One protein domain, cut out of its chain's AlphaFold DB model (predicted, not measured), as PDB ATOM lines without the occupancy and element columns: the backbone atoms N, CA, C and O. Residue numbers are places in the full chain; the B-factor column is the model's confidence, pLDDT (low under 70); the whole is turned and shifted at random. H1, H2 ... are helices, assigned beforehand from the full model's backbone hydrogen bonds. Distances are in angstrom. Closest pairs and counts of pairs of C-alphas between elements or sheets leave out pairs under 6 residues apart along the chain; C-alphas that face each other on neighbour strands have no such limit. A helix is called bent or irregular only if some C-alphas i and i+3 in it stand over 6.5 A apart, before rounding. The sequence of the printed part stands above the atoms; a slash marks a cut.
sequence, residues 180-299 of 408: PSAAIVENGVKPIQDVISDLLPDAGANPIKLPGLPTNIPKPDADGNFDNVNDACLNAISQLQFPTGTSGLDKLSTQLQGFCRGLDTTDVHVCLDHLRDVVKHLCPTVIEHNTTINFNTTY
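AT A GLANCE: This is residues 180 to 299 of the 408 residues of an uncharacterized protein of Actinomycetospora succinea (UniProt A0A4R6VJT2). What is the main picture? The longest helix, H4, lies side by side with H1, and a helical hairpin of H2 and H3 packs over this pair, with H2 in the middle, crossing the first part of H1 and meeting H4 in a V at the first residues of both, Val 229 and Val 268. The long link from H1 to H2 passes over the hairpin with residues 210 to 218, on the side away from H1 and H4, and the tail after H4 folds back past H3. What is it made of? The printed part has 120 residues with four named helices, H1, H2, H3 and H4 along the chain, and no named strand, and its class is all helix. How large is it? It is compact, with a radius of gyration of the C-alphas of 14.1 A and spans of 43 by 33 by 25 A.

IN THESE COORDINATES: Where is the longest helix? H4, residues 268 to 289, runs 31.9 A from C-alpha 268 at (198.719, 220.073, 171.019) to C-alpha 289 at (214.753, 193.463, 178.327). It is neither bent nor irregular, but only just: C-alphas 281 and 284 are 6.2 A apart. Where are the others? H1, residues 182 to 199, is 25.7 A long and begins with C-alpha 182 at (190.117, 218.101, 175.759). H2, residues 229 to 239, measures 15.5 A, and H3, residues 249 to 262, measures 19.7 A.

HOW THE PARTS SIT: How do H4 and H1 stand? They touch at a shallow tilt of 22 degrees, the same way; their closest C-alphas, of Ile 192 and Arg 276, are 5.4 A apart. What does H2 touch? H2 is the hub and touches the other three helices. H1 touches it with residues 182 to 189 alone, at a steep tilt of 49 degrees, closest at the C-alphas of Val 189 and Ala 236, 5.9 A apart. H4 touches it with residues 268 to 272 alone, at a steep tilt of 43 degrees, closest at the C-alphas of Val 229 and Val 268, 5.7 A apart. Where is H3? H2 and H3 form a helical hairpin at a shallow tilt of 17 degrees, opposite ways, where residues 256 to 261 alone of H3 touch H2 and the closest C-alphas, of Asn 230 and Cys 260, are 5.2 A apart. H3 and H4 are near each other, H1 and H3 are apart, and H2, H3 and H4 make an up and down bundle, each running against the one before it. What do the backbones show? Every O i to N i+4 pair is within hydrogen-bond range in H2 and H3, against 11 of 14 in H1 and 15 of 18 in H4.

THE WHOLE: How far does it reach? The two C-alphas farthest apart, of Asp 223 and Thr 291, are 44.2 A apart, and the printed part has no cut. Which links are long? The link from H1 to H2, residues 200 to 228, is long; its residues 208 to 209 pair with residues 241 to 242, antiparallel. H2 to H3 is short and H3 to H4 tight. Where is confidence low? The mean pLDDT of the printed part is 82.3, with residues 202 to 204 and 285 to 299 under 70.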
ATOM      1  N   PRO A 180     194.403 224.515 174.124       87.44
ATOM      2  CA  PRO A 180     194.282 223.099 173.803       87.44
ATOM      3  C   PRO A 180     192.993 222.503 174.381       87.44
ATOM      4  O   PRO A 180     192.791 222.487 175.592       87.44
ATOM      5  N   SER A 181     192.119 221.990 173.511       91.44
ATOM      6  CA  SER A 181     190.843 221.385 173.909       91.44
ATOM      7  C   SER A 181     190.994 219.907 174.286       91.44
ATOM      8  O   SER A 181     191.677 219.131 173.615       91.44
ATOM      9  N   ALA A 182     190.272 219.480 175.317       90.00
ATOM     10  CA  ALA A 182     190.117 218.101 175.759       90.00
ATOM     11  C   ALA A 182     189.616 217.168 174.663       90.00
ATOM     12  O   ALA A 182     190.061 216.026 174.608       90.00
ATOM     13  N   ALA A 183     188.761 217.653 173.760       90.25
ATOM     14  CA  ALA A 183     188.299 216.857 172.628       90.25
ATOM     15  C   ALA A 183     189.458 216.479 171.689       90.25
ATOM     16  O   ALA A 183     189.493 215.369 171.162       90.25
ATOM     17  N   ILE A 184     190.429 217.380 171.500       89.75
ATOM     18  CA  ILE A 184     191.620 217.105 170.686       89.75
ATOM     19  C   ILE A 184     192.502 216.071 171.387       89.75
ATOM     20  O   ILE A 184     192.940 215.108 170.759       89.75
ATOM     21  N   VAL A 185     192.705 216.232 172.697       90.06
ATOM     22  CA  VAL A 185     193.483 215.286 173.504       90.06
ATOM     23  C   VAL A 185     192.857 213.895 173.484       90.06
ATOM     24  O   VAL A 185     193.549 212.933 173.181       90.06
ATOM     25  N   GLU A 186     191.556 213.769 173.742       90.31
ATOM     26  CA  GLU A 186     190.856 212.477 173.745       90.31
ATOM     27  C   GLU A 186     190.953 211.774 172.380       90.31
ATOM     28  O   GLU A 186     191.293 210.590 172.307       90.31
ATOM     29  N   ASN A 187     190.756 212.520 171.289       90.31
ATOM     30  CA  ASN A 187     190.879 211.980 169.936       90.31
ATOM     31  C   ASN A 187     192.316 211.561 169.591       90.31
ATOM     32  O   ASN A 187     192.503 210.555 168.908       90.31
ATOM     33  N   GLY A 188     193.330 212.293 170.061       87.00
ATOM     34  CA  GLY A 188     194.736 211.960 169.818       87.00
ATOM     35  C   GLY A 188     195.324 210.924 170.779       87.00
ATOM     36  O   GLY A 188     196.301 210.265 170.434       87.00
ATOM     37  N   VAL A 189     194.709 210.684 171.940       90.62
ATOM     38  CA  VAL A 189     195.093 209.590 172.852       90.62
ATOM     39  C   VAL A 189     194.790 208.228 172.236       90.62
ATOM     40  O   VAL A 189     195.585 207.300 172.384       90.62
ATOM     41  N   LYS A 190     193.678 208.093 171.506       90.50
ATOM     42  CA  LYS A 190     193.296 206.827 170.870       90.50
ATOM     43  C   LYS A 190     194.396 206.235 169.962       90.50
ATOM     44  O   LYS A 190     194.757 205.085 170.193       90.50
ATOM     45  N   PRO A 191     194.979 206.961 168.988       90.06
ATOM     46  CA  PRO A 191     196.053 206.415 168.159       90.06
ATOM     47  C   PRO A 191     197.332 206.097 168.950       90.06
ATOM     48  O   PRO A 191     198.048 205.171 168.577       90.06
ATOM     49  N   ILE A 192     197.619 206.800 170.056       89.69
ATOM     50  CA  ILE A 192     198.721 206.424 170.961       89.69
ATOM     51  C   ILE A 192     198.406 205.079 171.636       89.69
ATOM     52  O   ILE A 192     199.256 204.193 171.695       89.69
ATOM     53  N   GLN A 193     197.174 204.898 172.118       90.81
ATOM     54  CA  GLN A 193     196.736 203.657 172.756       90.81
ATOM     55  C   GLN A 193     196.725 202.471 171.782       90.81
ATOM     56  O   GLN A 193     197.075 201.357 172.181       90.81
ATOM     57  N   ASP A 194     196.359 202.703 170.521       89.38
ATOM     58  CA  ASP A 194     196.403 201.693 169.460       89.38
ATOM     59  C   ASP A 194     197.861 201.218 169.253       89.38
ATOM     60  O   ASP A 194     198.122 200.018 169.295       89.38
ATOM     61  N   VAL A 195     198.840 202.136 169.217       87.88
ATOM     62  CA  VAL A 195     200.279 201.793 169.168       87.88
ATOM     63  C   VAL A 195     200.734 200.977 170.381       87.88
ATOM     64  O   VAL A 195     201.448 199.989 170.222       87.88
ATOM     65  N   ILE A 196     200.335 201.361 171.598       86.69
ATOM     66  CA  ILE A 196     200.680 200.600 172.814       86.69
ATOM     67  C   ILE A 196     200.117 199.179 172.723       86.69
ATOM     68  O   ILE A 196     200.794 198.225 173.097       86.69
ATOM     69  N   SER A 197     198.889 199.042 172.225       87.25
ATOM     70  CA  SER A 197     198.203 197.753 172.104       87.25
ATOM     71  C   SER A 197     198.851 196.860 171.045       87.25
ATOM     72  O   SER A 197     199.018 195.665 171.285       87.25
ATOM     73  N   ASP A 198     199.280 197.437 169.921       88.00
ATOM     74  CA  ASP A 198     199.992 196.725 168.853       88.00
ATOM     75  C   ASP A 198     201.380 196.250 169.301       88.00
ATOM     76  O   ASP A 198     201.806 195.145 168.963       88.00
ATOM     77  N   LEU A 199     202.083 197.070 170.089       83.12
ATOM     78  CA  LEU A 199     203.402 196.730 170.626       83.12
ATOM     79  C   LEU A 199     203.316 195.748 171.801       83.12
ATOM     80  O   LEU A 199     204.249 194.980 172.028       83.12
ATOM     81  N   LEU A 200     202.200 195.736 172.535       83.81
ATOM     82  CA  LEU A 200     201.977 194.890 173.708       83.81
ATOM     83  C   LEU A 200     200.709 194.019 173.564       83.81
ATOM     84  O   LEU A 200     199.786 194.135 174.377       83.81
ATOM     85  N   PRO A 201     200.652 193.103 172.579       73.69
ATOM     86  CA  PRO A 201     199.423 192.389 172.216       73.69
ATOM     87  C   PRO A 201     198.933 191.384 173.273       73.69
ATOM     88  O   PRO A 201     197.773 190.981 173.247       73.69
ATOM     89  N   ASP A 202     199.780 190.993 174.231       67.31
ATOM     90  CA  ASP A 202     199.458 190.002 175.274       67.31
ATOM     91  C   ASP A 202     198.893 190.632 176.564       67.31
ATOM     92  O   ASP A 202     198.987 190.086 177.670       67.31
ATOM     93  N   ALA A 203     198.279 191.808 176.430       55.09
ATOM     94  CA  ALA A 203     197.642 192.509 177.526       55.09
ATOM     95  C   ALA A 203     196.440 191.737 178.066       55.09
ATOM     96  O   ALA A 203     195.325 191.827 177.558       55.09
ATOM     97  N   GLY A 204     196.661 190.975 179.139       58.44
ATOM     98  CA  GLY A 204     195.584 190.388 179.927       58.44
ATOM     99  C   GLY A 204     194.483 191.412 180.241       58.44
ATOM    100  O   GLY A 204     194.724 192.615 180.278       58.44
ATOM    101  N   ALA A 205     193.268 190.917 180.493       70.94
ATOM    102  CA  ALA A 205     192.002 191.665 180.508       70.94
ATOM    103  C   ALA A 205     191.871 192.854 181.495       70.94
ATOM    104  O   ALA A 205     190.780 193.398 181.641       70.94
ATOM    105  N   ASN A 206     192.938 193.255 182.184       80.19
ATOM    106  CA  ASN A 206     192.942 194.328 183.168       80.19
ATOM    107  C   ASN A 206     194.082 195.310 182.863       80.19
ATOM    108  O   ASN A 206     195.199 195.103 183.332       80.19
ATOM    109  N   PRO A 207     193.838 196.378 182.097       82.06
ATOM    110  CA  PRO A 207     194.834 197.423 181.926       82.06
ATOM    111  C   PRO A 207     195.165 198.110 183.261       82.06
ATOM    112  O   PRO A 207     194.288 198.374 184.087       82.06
ATOM    113  N   ILE A 208     196.444 198.414 183.474       86.81
ATOM    114  CA  ILE A 208     196.967 199.180 184.604       86.81
ATOM    115  C   ILE A 208     197.280 200.600 184.119       86.81
ATOM    116  O   ILE A 208     197.803 200.798 183.022       86.81
ATOM    117  N   LYS A 209     196.962 201.596 184.951       89.94
ATOM    118  CA  LYS A 209     197.373 202.986 184.726       89.94
ATOM    119  C   LYS A 209     198.858 203.169 185.005       89.94
ATOM    120  O   LYS A 209     199.428 202.469 185.842       89.94
ATOM    121  N   LEU A 210     199.451 204.168 184.367       91.25
ATOM    122  CA  LEU A 210     200.837 204.537 184.604       91.25
ATOM    123  C   LEU A 210     201.053 204.937 186.090       91.25
ATOM    124  O   LEU A 210     200.403 205.871 186.574       91.25
ATOM    125  N   PRO A 211     201.911 204.230 186.848       90.88
ATOM    126  CA  PRO A 211     202.217 204.553 188.237       90.88
ATOM    127  C   PRO A 211     203.137 205.778 188.322       90.88
ATOM    128  O   PRO A 211     203.808 206.140 187.360       90.88
ATOM    129  N   GLY A 212     203.170 206.446 189.477       90.12
ATOM    130  CA  GLY A 212     204.069 207.587 189.702       90.12
ATOM    131  C   GLY A 212     203.675 208.886 188.986       90.12
ATOM    132  O   GLY A 212     204.441 209.848 189.016       90.12
ATOM    133  N   LEU A 213     202.490 208.946 188.369       89.94
ATOM    134  CA  LEU A 213     201.929 210.206 187.887       89.94
ATOM    135  C   LEU A 213     201.586 211.142 189.063       89.94
ATOM    136  O   LEU A 213     201.241 210.660 190.150       89.94
ATOM    137  N   PRO A 214     201.639 212.474 188.867       89.12
ATOM    138  CA  PRO A 214     201.254 213.433 189.894       89.12
ATOM    139  C   PRO A 214     199.817 213.169 190.349       89.12
ATOM    140  O   PRO A 214     198.939 212.907 189.533       89.12
ATOM    141  N   THR A 215     199.537 213.283 191.648       90.94
ATOM    142  CA  THR A 215     198.166 213.092 192.161       90.94
ATOM    143  C   THR A 215     197.200 214.161 191.652       90.94
ATOM    144  O   THR A 215     195.998 213.920 191.559       90.94
ATOM    145  N   ASN A 216     197.734 215.334 191.309       91.94
ATOM    146  CA  ASN A 216     196.997 216.449 190.736       91.94
ATOM    147  C   ASN A 216     197.226 216.477 189.227       91.94
ATOM    148  O   ASN A 216     197.965 217.315 188.722       91.94
ATOM    149  N   ILE A 217     196.626 215.521 188.522       93.06
ATOM    150  CA  ILE A 217     196.620 215.539 187.058       93.06
ATOM    151  C   ILE A 217     195.731 216.707 186.620       93.06
ATOM    152  O   ILE A 217     194.568 216.746 187.050       93.06
ATOM    153  N   PRO A 218     196.249 217.642 185.805       94.62
ATOM    154  CA  PRO A 218     195.463 218.738 185.265       94.62
ATOM    155  C   PRO A 218     194.205 218.202 184.588       94.62
ATOM    156  O   PRO A 218     194.238 217.224 183.832       94.62
ATOM    157  N   LYS A 219     193.071 218.809 184.915       95.00
ATOM    158  CA  LYS A 219     191.790 218.516 184.278       95.00
ATOM    159  C   LYS A 219     191.432 219.699 183.398       95.00
ATOM    160  O   LYS A 219     191.754 220.818 183.790       95.00
ATOM    161  N   PRO A 220     190.758 219.459 182.268       94.12
ATOM    162  CA  PRO A 220     190.246 220.563 181.491       94.12
ATOM    163  C   PRO A 220     189.237 221.363 182.325       94.12
ATOM    164  O   PRO A 220     188.602 220.825 183.243       94.12
ATOM    165  N   ASP A 221     189.122 222.646 182.015       94.38
ATOM    166  CA  ASP A 221     188.153 223.556 182.607       94.38
ATOM    167  C   ASP A 221     186.700 223.173 182.242       94.38
ATOM    168  O   ASP A 221     186.420 222.137 181.631       94.38
ATOM    169  N   ALA A 222     185.739 224.002 182.657       94.56
ATOM    170  CA  ALA A 222     184.322 223.759 182.382       94.56
ATOM    171  C   ALA A 222     183.976 223.791 180.881       94.56
ATOM    172  O   ALA A 222     182.986 223.175 180.483       94.56
ATOM    173  N   ASP A 223     184.790 224.475 180.076       91.88
ATOM    174  CA  ASP A 223     184.640 224.594 178.626       91.88
ATOM    175  C   ASP A 223     185.408 223.489 177.879       91.88
ATOM    176  O   ASP A 223     185.346 223.394 176.653       91.88
ATOM    177  N   GLY A 224     186.092 222.610 178.618       93.12
ATOM    178  CA  GLY A 224     186.842 221.503 178.057       93.12
ATOM    179  C   GLY A 224     188.216 221.913 177.534       93.12
ATOM    180  O   GLY A 224     188.702 221.245 176.633       93.12
ATOM    181  N   ASN A 225     188.845 222.971 178.047       94.62
ATOM    182  CA  ASN A 225     190.174 223.424 177.623       94.62
ATOM    183  C   ASN A 225     191.217 223.250 178.732       94.62
ATOM    184  O   ASN A 225     190.892 223.272 179.917       94.62
ATOM    185  N   PHE A 226     192.478 223.061 178.352       94.12
ATOM    186  CA  PHE A 226     193.611 223.034 179.278       94.12
ATOM    187  C   PHE A 226     194.327 224.381 179.299       94.12
ATOM    188  O   PHE A 226     194.468 225.019 178.260       94.12
ATOM    189  N   ASP A 227     194.859 224.770 180.458       92.88
ATOM    190  CA  ASP A 227     195.575 226.040 180.619       92.88
ATOM    191  C   ASP A 227     196.798 226.153 179.688       92.88
ATOM    192  O   ASP A 227     197.172 227.247 179.270       92.88
ATOM    193  N   ASN A 228     197.435 225.023 179.360       92.31
ATOM    194  CA  ASN A 228     198.582 224.943 178.456       92.31
ATOM    195  C   ASN A 228     198.734 223.529 177.858       92.31
ATOM    196  O   ASN A 228     198.070 222.572 178.269       92.31
ATOM    197  N   VAL A 229     199.633 223.391 176.876       92.50
ATOM    198  CA  VAL A 229     199.903 222.114 176.191       92.50
ATOM    199  C   VAL A 229     200.526 221.075 177.125       92.50
ATOM    200  O   VAL A 229     200.239 219.888 176.989       92.50
ATOM    201  N   ASN A 230     201.302 221.491 178.125       92.88
ATOM    202  CA  ASN A 230     201.939 220.566 179.066       92.88
ATOM    203  C   ASN A 230     200.893 219.883 179.959       92.88
ATOM    204  O   ASN A 230     200.986 218.683 180.224       92.88
ATOM    205  N   ASP A 231     199.847 220.611 180.347       94.06
ATOM    206  CA  ASP A 231     198.707 220.080 181.091       94.06
ATOM    207  C   ASP A 231     197.870 219.119 180.239       94.06
ATOM    208  O   ASP A 231     197.498 218.039 180.711       94.06
ATOM    209  N   ALA A 232     197.649 219.464 178.968       93.88
ATOM    210  CA  ALA A 232     197.027 218.581 177.984       93.88
ATOM    211  C   ALA A 232     197.842 217.286 177.785       93.88
ATOM    212  O   ALA A 232     197.282 216.188 177.786       93.88
ATOM    213  N   CYS A 233     199.169 217.398 177.695       94.62
ATOM    214  CA  CYS A 233     200.114 216.289 177.553       94.62
ATOM    215  C   CYS A 233     200.105 215.361 178.780       94.62
ATOM    216  O   CYS A 233     199.973 214.141 178.650       94.62
ATOM    217  N   LEU A 234     200.165 215.921 179.994       94.50
ATOM    218  CA  LEU A 234     200.078 215.148 181.238       94.50
ATOM    219  C   LEU A 234     198.725 214.449 181.380       94.50
ATOM    220  O   LEU A 234     198.659 213.302 181.837       94.50
ATOM    221  N   ASN A 235     197.646 215.120 180.972       95.38
ATOM    222  CA  ASN A 235     196.329 214.509 180.930       95.38
ATOM    223  C   ASN A 235     196.295 213.341 179.932       95.38
ATOM    224  O   ASN A 235     195.842 212.260 180.310       95.38
ATOM    225  N   ALA A 236     196.855 213.506 178.729       93.50
ATOM    226  CA  ALA A 236     196.952 212.457 177.715       93.50
ATOM    227  C   ALA A 236     197.671 211.206 178.247       93.50
ATOM    228  O   ALA A 236     197.124 210.104 178.193       93.50
ATOM    229  N   ILE A 237     198.853 211.373 178.855       94.81
ATOM    230  CA  ILE A 237     199.625 210.256 179.426       94.81
ATOM    231  C   ILE A 237     198.839 209.533 180.521       94.81
ATOM    232  O   ILE A 237     198.925 208.313 180.650       94.81
ATOM    233  N   SER A 238     198.053 210.264 181.313       94.56
ATOM    234  CA  SER A 238     197.260 209.668 182.393       94.56
ATOM    235  C   SER A 238     196.148 208.736 181.929       94.56
ATOM    236  O   SER A 238     195.669 207.903 182.708       94.56
ATOM    237  N   GLN A 239     195.727 208.897 180.675       93.56
ATOM    238  CA  GLN A 239     194.704 208.077 180.045       93.56
ATOM    239  C   GLN A 239     195.287 206.804 179.423       93.56
ATOM    240  O   GLN A 239     194.528 205.864 179.177       93.56
ATOM    241  N   LEU A 240     196.610 206.748 179.228       92.62
ATOM    242  CA  LEU A 240     197.285 205.584 178.673       92.62
ATOM    243  C   LEU A 240     197.154 204.380 179.608       92.62
ATOM    244  O   LEU A 240     197.345 204.450 180.830       92.62
ATOM    245  N   GLN A 241     196.818 203.256 178.996       92.00
ATOM    246  CA  GLN A 241     196.539 201.993 179.650       92.00
ATOM    247  C   GLN A 241     197.542 200.946 179.189       92.00
ATOM    248  O   GLN A 241     197.755 200.757 177.993       92.00
ATOM    249  N   PHE A 242     198.136 200.245 180.154       89.38
ATOM    250  CA  PHE A 242     199.181 199.259 179.903       89.38
ATOM    251  C   PHE A 242     198.740 197.862 180.344       89.38
ATOM    252  O   PHE A 242     198.029 197.734 181.341       89.38
ATOM    253  N   PRO A 243     199.183 196.797 179.662       86.19
ATOM    254  CA  PRO A 243     199.013 195.416 180.107       86.19
ATOM    255  C   PRO A 243     199.318 195.186 181.591       86.19
ATOM    256  O   PRO A 243     200.336 195.665 182.109       86.19
ATOM    257  N   THR A 244     198.533 194.337 182.263       83.00
ATOM    258  CA  THR A 244     198.990 193.734 183.525       83.00
ATOM    259  C   THR A 244     200.295 192.981 183.330       83.00
ATOM    260  O   THR A 244     200.418 192.194 182.399       83.00
ATOM    261  N   GLY A 245     201.234 193.161 184.261       81.69
ATOM    262  CA  GLY A 245     202.539 192.498 184.220       81.69
ATOM    263  C   GLY A 245     203.625 193.301 183.506       81.69
ATOM    264  O   GLY A 245     204.784 192.900 183.563       81.69
ATOM    265  N   THR A 246     203.287 194.454 182.915       82.25
ATOM    266  CA  THR A 246     204.294 195.387 182.395       82.25
ATOM    267  C   THR A 246     205.158 195.892 183.550       82.25
ATOM    268  O   THR A 246     204.655 196.499 184.498       82.25
ATOM    269  N   SER A 247     206.459 195.613 183.493       84.12
ATOM    270  CA  SER A 247     207.437 196.126 184.455       84.12
ATOM    271  C   SER A 247     208.076 197.418 183.931       84.12
ATOM    272  O   SER A 247     207.958 197.744 182.755       84.12
ATOM    273  N   GLY A 248     208.711 198.204 184.806       84.31
ATOM    274  CA  GLY A 248     209.387 199.447 184.400       84.31
ATOM    275  C   GLY A 248     208.469 200.653 184.159       84.31
ATOM    276  O   GLY A 248     208.966 201.714 183.787       84.31
ATOM    277  N   LEU A 249     207.163 200.541 184.432       88.19
ATOM    278  CA  LEU A 249     206.207 201.632 184.224       88.19
ATOM    279  C   LEU A 249     206.520 202.900 185.046       88.19
ATOM    280  O   LEU A 249     206.201 203.992 184.590       88.19
ATOM    281  N   ASP A 250     207.178 202.794 186.208       88.19
ATOM    282  CA  ASP A 250     207.612 203.963 187.001       88.19
ATOM    283  C   ASP A 250     208.696 204.791 186.287       88.19
ATOM    284  O   ASP A 250     208.748 206.018 186.385       88.19
ATOM    285  N   LYS A 251     209.585 204.113 185.551       86.44
ATOM    286  CA  LYS A 251     210.619 204.776 184.747       86.44
ATOM    287  C   LYS A 251     209.975 205.429 183.535       86.44
ATOM    288  O   LYS A 251     210.184 206.619 183.329       86.44
ATOM    289  N   LEU A 252     209.120 204.694 182.823       87.69
ATOM    290  CA  LEU A 252     208.353 205.235 181.701       87.69
ATOM    291  C   LEU A 252     207.533 206.464 182.121       87.69
ATOM    292  O   LEU A 252     207.551 207.478 181.434       87.69
ATOM    293  N   SER A 253     206.873 206.428 183.281       91.12
ATOM    294  CA  SER A 253     206.103 207.574 183.772       91.12
ATOM    295  C   SER A 253     206.958 208.787 184.080       91.12
ATOM    296  O   SER A 253     206.546 209.906 183.784       91.12
ATOM    297  N   THR A 254     208.149 208.584 184.634       89.12
ATOM    298  CA  THR A 254     209.096 209.670 184.892       89.12
ATOM    299  C   THR A 254     209.581 210.286 183.579       89.12
ATOM    300  O   THR A 254     209.633 211.509 183.460       89.12
ATOM    301  N   GLN A 255     209.866 209.459 182.570       87.06
ATOM    302  CA  GLN A 255     210.307 209.908 181.246       87.06
ATOM    303  C   GLN A 255     209.219 210.692 180.514       87.06
ATOM    304  O   GLN A 255     209.470 211.802 180.059       87.06
ATOM    305  N   LEU A 256     207.997 210.158 180.464       91.19
ATOM    306  CA  LEU A 256     206.869 210.821 179.812       91.19
ATOM    307  C   LEU A 256     206.485 212.132 180.525       91.19
ATOM    308  O   LEU A 256     206.122 213.110 179.877       91.19
ATOM    309  N   GLN A 257     206.625 212.200 181.854       92.12
ATOM    310  CA  GLN A 257     206.468 213.458 182.594       92.12
ATOM    311  C   GLN A 257     207.569 214.474 182.265       92.12
ATOM    312  O   GLN A 257     207.276 215.662 182.153       92.12
ATOM    313  N   GLY A 258     208.821 214.024 182.131       87.69
ATOM    314  CA  GLY A 258     209.938 214.867 181.701       87.69
ATOM    315  C   GLY A 258     209.706 215.432 180.302       87.69
ATOM    316  O   GLY A 258     209.829 216.638 180.112       87.69
ATOM    317  N   PHE A 259     209.254 214.580 179.379       90.25
ATOM    318  CA  PHE A 259     208.854 214.963 178.030       90.25
ATOM    319  C   PHE A 259     207.817 216.086 178.048       90.25
ATOM    320  O   PHE A 259     208.103 217.165 177.546       90.25
ATOM    321  N   CYS A 260     206.673 215.903 178.718       92.00
ATOM    322  CA  CYS A 260     205.646 216.950 178.754       92.00
ATOM    323  C   CYS A 260     206.105 218.252 179.408       92.00
ATOM    324  O   CYS A 260     205.514 219.287 179.145       92.00
ATOM    325  N   ARG A 261     207.105 218.227 180.296       89.31
ATOM    326  CA  ARG A 261     207.647 219.453 180.903       89.31
ATOM    327  C   ARG A 261     208.636 220.176 179.997       89.31
ATOM    328  O   ARG A 261     208.781 221.383 180.143       89.31
ATOM    329  N   GLY A 262     209.330 219.440 179.132       83.88
ATOM    330  CA  GLY A 262     210.303 219.978 178.182       83.88
ATOM    331  C   GLY A 262     209.691 220.424 176.855       83.88
ATOM    332  O   GLY A 262     210.414 220.925 176.002       83.88
ATOM    333  N   LEU A 263     208.385 220.236 176.659       82.38
ATOM    334  CA  LEU A 263     207.699 220.711 175.467       82.38
ATOM    335  C   LEU A 263     207.581 222.238 175.492       82.38
ATOM    336  O   LEU A 263     206.917 222.806 176.356       82.38
ATOM    337  N   ASP A 264     208.186 222.873 174.490       81.25
ATOM    338  CA  ASP A 264     208.021 224.298 174.177       81.25
ATOM    339  C   ASP A 264     207.114 224.498 172.947       81.25
ATOM    340  O   ASP A 264     207.293 225.394 172.128       81.25
ATOM    341  N   THR A 265     206.145 223.597 172.762       81.62
ATOM    342  CA  THR A 265     205.151 223.714 171.689       81.62
ATOM    343  C   THR A 265     203.859 224.318 172.224       81.62
ATOM    344  O   THR A 265     203.361 223.940 173.284       81.62
ATOM    345  N   THR A 266     203.284 225.238 171.453       87.94
ATOM    346  CA  THR A 266     201.930 225.766 171.677       87.94
ATOM    347  C   THR A 266     200.857 224.933 170.972       87.94
ATOM    348  O   THR A 266     199.670 225.101 171.249       87.94
ATOM    349  N   ASP A 267     201.267 223.991 170.119       88.00
ATOM    350  CA  ASP A 267     200.385 223.104 169.370       88.00
ATOM    351  C   ASP A 267     200.285 221.721 170.036       88.00
ATOM    352  O   ASP A 267     201.270 220.986 170.197       88.00
ATOM    353  N   VAL A 268     199.056 221.361 170.408       89.19
ATOM    354  CA  VAL A 268     198.719 220.073 171.019       89.19
ATOM    355  C   VAL A 268     198.819 218.905 170.037       89.19
ATOM    356  O   VAL A 268     199.141 217.797 170.457       89.19
ATOM    357  N   HIS A 269     198.595 219.118 168.739       88.62
ATOM    358  CA  HIS A 269     198.749 218.074 167.725       88.62
ATOM    359  C   HIS A 269     200.212 217.665 167.593       88.62
ATOM    360  O   HIS A 269     200.515 216.474 167.644       88.62
ATOM    361  N   VAL A 270     201.118 218.647 167.538       87.88
ATOM    362  CA  VAL A 270     202.570 218.407 167.519       87.88
ATOM    363  C   VAL A 270     203.004 217.645 168.772       87.88
ATOM    364  O   VAL A 270     203.726 216.653 168.684       87.88
ATOM    365  N   CYS A 271     202.496 218.043 169.942       89.50
ATOM    366  CA  CYS A 271     202.724 217.325 171.196       89.50
ATOM    367  C   CYS A 271     202.266 215.856 171.124       89.50
ATOM    368  O   CYS A 271     202.994 214.956 171.547       89.50
ATOM    369  N   LEU A 272     201.056 215.596 170.621       90.12
ATOM    370  CA  LEU A 272     200.483 214.249 170.556       90.12
ATOM    371  C   LEU A 272     201.189 213.368 169.520       90.12
ATOM    372  O   LEU A 272     201.358 212.176 169.772       90.12
ATOM    373  N   ASP A 273     201.650 213.933 168.404       88.56
ATOM    374  CA  ASP A 273     202.475 213.219 167.426       88.56
ATOM    375  C   ASP A 273     203.846 212.853 168.000       88.56
ATOM    376  O   ASP A 273     204.278 211.709 167.867       88.56
ATOM    377  N   HIS A 274     204.498 213.772 168.717       87.50
ATOM    378  CA  HIS A 274     205.755 213.470 169.403       87.50
ATOM    379  C   HIS A 274     205.565 212.417 170.508       87.50
ATOM    380  O   HIS A 274     206.368 211.495 170.621       87.50
ATOM    381  N   LEU A 275     204.470 212.482 171.278       90.19
ATOM    382  CA  LEU A 275     204.131 211.449 172.266       90.19
ATOM    383  C   LEU A 275     203.886 210.087 171.587       90.19
ATOM    384  O   LEU A 275     204.441 209.077 172.026       90.19
ATOM    385  N   ARG A 276     203.126 210.105 170.478       91.38
ATOM    386  CA  ARG A 276     203.130 209.155 169.346       91.38
ATOM    387  C   ARG A 276     204.394 208.334 169.288       91.38
ATOM    388  O   ARG A 276     204.452 207.126 169.536       91.38
ATOM    389  N   ASP A 277     205.411 209.045 168.880       86.62
ATOM    390  CA  ASP A 277     206.600 208.420 168.395       86.62
ATOM    391  C   ASP A 277     207.572 208.081 169.533       86.62
ATOM    392  O   ASP A 277     208.214 207.034 169.478       86.62
ATOM    393  N   VAL A 278     207.595 208.854 170.625       87.12
ATOM    394  CA  VAL A 278     208.305 208.481 171.862       87.12
ATOM    395  C   VAL A 278     207.820 207.120 172.365       87.12
ATOM    396  O   VAL A 278     208.628 206.244 172.671       87.12
ATOM    397  N   VAL A 279     206.504 206.887 172.384       87.44
ATOM    398  CA  VAL A 279     205.938 205.589 172.783       87.44
ATOM    399  C   VAL A 279     206.357 204.476 171.819       87.44
ATOM    400  O   VAL A 279     206.740 203.399 172.278       87.44
ATOM    401  N   LYS A 280     206.368 204.731 170.503       86.38
ATOM    402  CA  LYS A 280     206.834 203.751 169.502       86.38
ATOM    403  C   LYS A 280     208.278 203.305 169.724       86.38
ATOM    404  O   LYS A 280     208.570 202.138 169.490       86.38
ATOM    405  N   HIS A 281     209.157 204.200 170.171       82.44
ATOM    406  CA  HIS A 281     210.578 203.896 170.377       82.44
ATOM    407  C   HIS A 281     210.869 203.330 171.773       82.44
ATOM    408  O   HIS A 281     211.707 202.440 171.928       82.44
ATOM    409  N   LEU A 282     210.149 203.790 172.800       78.12
ATOM    410  CA  LEU A 282     210.329 203.305 174.171       78.12
ATOM    411  C   LEU A 282     209.686 201.933 174.407       78.12
ATOM    412  O   LEU A 282     210.220 201.126 175.161       78.12
ATOM    413  N   CYS A 283     208.549 201.617 173.785       74.50
ATOM    414  CA  CYS A 283     207.884 200.335 174.037       74.50
ATOM    415  C   CYS A 283     208.731 199.101 173.649       74.50
ATOM    416  O   CYS A 283     208.820 198.193 174.477       74.50
ATOM    417  N   PRO A 284     209.404 199.040 172.482       71.31
ATOM    418  CA  PRO A 284     210.268 197.911 172.123       71.31
ATOM    419  C   PRO A 284     211.402 197.675 173.129       71.31
ATOM    420  O   PRO A 284     211.650 196.535 173.526       71.31
ATOM    421  N   THR A 285     212.032 198.747 173.621       64.75
ATOM    422  CA  THR A 285     213.132 198.658 174.601       64.75
ATOM    423  C   THR A 285     212.653 198.194 175.978       64.75
ATOM    424  O   THR A 285     213.370 197.478 176.682       64.75
ATOM    425  N   VAL A 286     211.416 198.525 176.359       60.53
ATOM    426  CA  VAL A 286     210.783 198.025 177.590       60.53
ATOM    427  C   VAL A 286     210.473 196.523 177.499       60.53
ATOM    428  O   VAL A 286     210.603 195.812 178.499       60.53
ATOM    429  N   ILE A 287     210.093 196.023 176.317       56.28
ATOM    430  CA  ILE A 287     209.693 194.621 176.097       56.28
ATOM    431  C   ILE A 287     210.897 193.683 176.038       56.28
ATOM    432  O   ILE A 287     210.894 192.650 176.710       56.28
ATOM    433  N   GLU A 288     211.918 194.018 175.243       50.44
ATOM    434  CA  GLU A 288     213.028 193.095 174.971       50.44
ATOM    435  C   GLU A 288     213.846 192.763 176.215       50.44
ATOM    436  O   GLU A 288     214.414 191.673 176.315       50.44
ATOM    437  N   HIS A 289     213.875 193.663 177.196       44.00
ATOM    438  CA  HIS A 289     214.753 193.463 178.327       44.00
ATOM    439  C   HIS A 289     214.170 192.582 179.434       44.00
ATOM    440  O   HIS A 289     214.952 191.828 179.992       44.00
ATOM    441  N   ASN A 290     212.872 192.597 179.784       41.38
ATOM    442  CA  ASN A 290     212.292 191.896 180.971       41.38
ATOM    443  C   ASN A 290     213.158 191.930 182.266       41.38
ATOM    444  O   ASN A 290     212.961 191.196 183.234       41.38
ATOM    445  N   THR A 291     214.154 192.799 182.282       34.06
ATOM    446  CA  THR A 291     215.164 193.002 183.291       34.06
ATOM    447  C   THR A 291     215.006 194.456 183.612       34.06
ATOM    448  O   THR A 291     215.091 195.288 182.711       34.06
ATOM    449  N   THR A 292     214.726 194.726 184.881       36.78
ATOM    450  CA  THR A 292     214.837 196.018 185.547       36.78
ATOM    451  C   THR A 292     215.671 196.983 184.715       36.78
ATOM    452  O   THR A 292     216.898 196.893 184.743       36.78
ATOM    453  N   ILE A 293     215.027 197.844 183.921       37.34
ATOM    454  CA  ILE A 293     215.779 198.745 183.055       37.34
ATOM    455  C   ILE A 293     216.587 199.628 183.997       37.34
ATOM    456  O   ILE A 293     216.001 200.394 184.762       37.34
ATOM    457  N   ASN A 294     217.905 199.457 184.067       34.12
ATOM    458  CA  ASN A 294     218.721 200.080 185.106       34.12
ATOM    459  C   ASN A 294     219.080 201.522 184.724       34.12
ATOM    460  O   ASN A 294     220.241 201.874 184.578       34.12
ATOM    461  N   PHE A 295     218.063 202.368 184.562       45.50
ATOM    462  CA  PHE A 295     218.216 203.821 184.582       45.50
ATOM    463  C   PHE A 295     218.468 204.271 186.033       45.50
ATOM    464  O   PHE A 295     217.514 204.526 186.771       45.50
ATOM    465  N   ASN A 296     219.726 204.255 186.484       34.69
ATOM    466  CA  ASN A 296     220.151 204.840 187.768       34.69
ATOM    467  C   ASN A 296     220.574 206.313 187.623       34.69
ATOM    468  O   ASN A 296     221.279 206.863 188.464       34.69
ATOM    469  N   THR A 297     220.160 206.972 186.550       35.16
ATOM    470  CA  THR A 297     220.360 208.402 186.372       35.16
ATOM    471  C   THR A 297     218.989 209.057 186.353       35.16
ATOM    472  O   THR A 297     218.122 208.733 185.546       35.16
ATOM    473  N   THR A 298     218.775 209.986 187.280       39.38
ATOM    474  CA  THR A 298     217.602 210.878 187.357       39.38
ATOM    475  C   THR A 298     217.456 211.761 186.105       39.38
ATOM    476  O   THR A 298     216.473 212.477 185.958       39.38
ATOM    477  N   TYR A 299     218.435 211.681 185.203       40.22
ATOM    478  CA  TYR A 299     218.442 212.188 183.846       40.22
ATOM    479  C   TYR A 299     218.383 210.992 182.902       40.22
ATOM    480  O   TYR A 299     219.262 210.128 182.925       40.22
TER     481      TYR A 299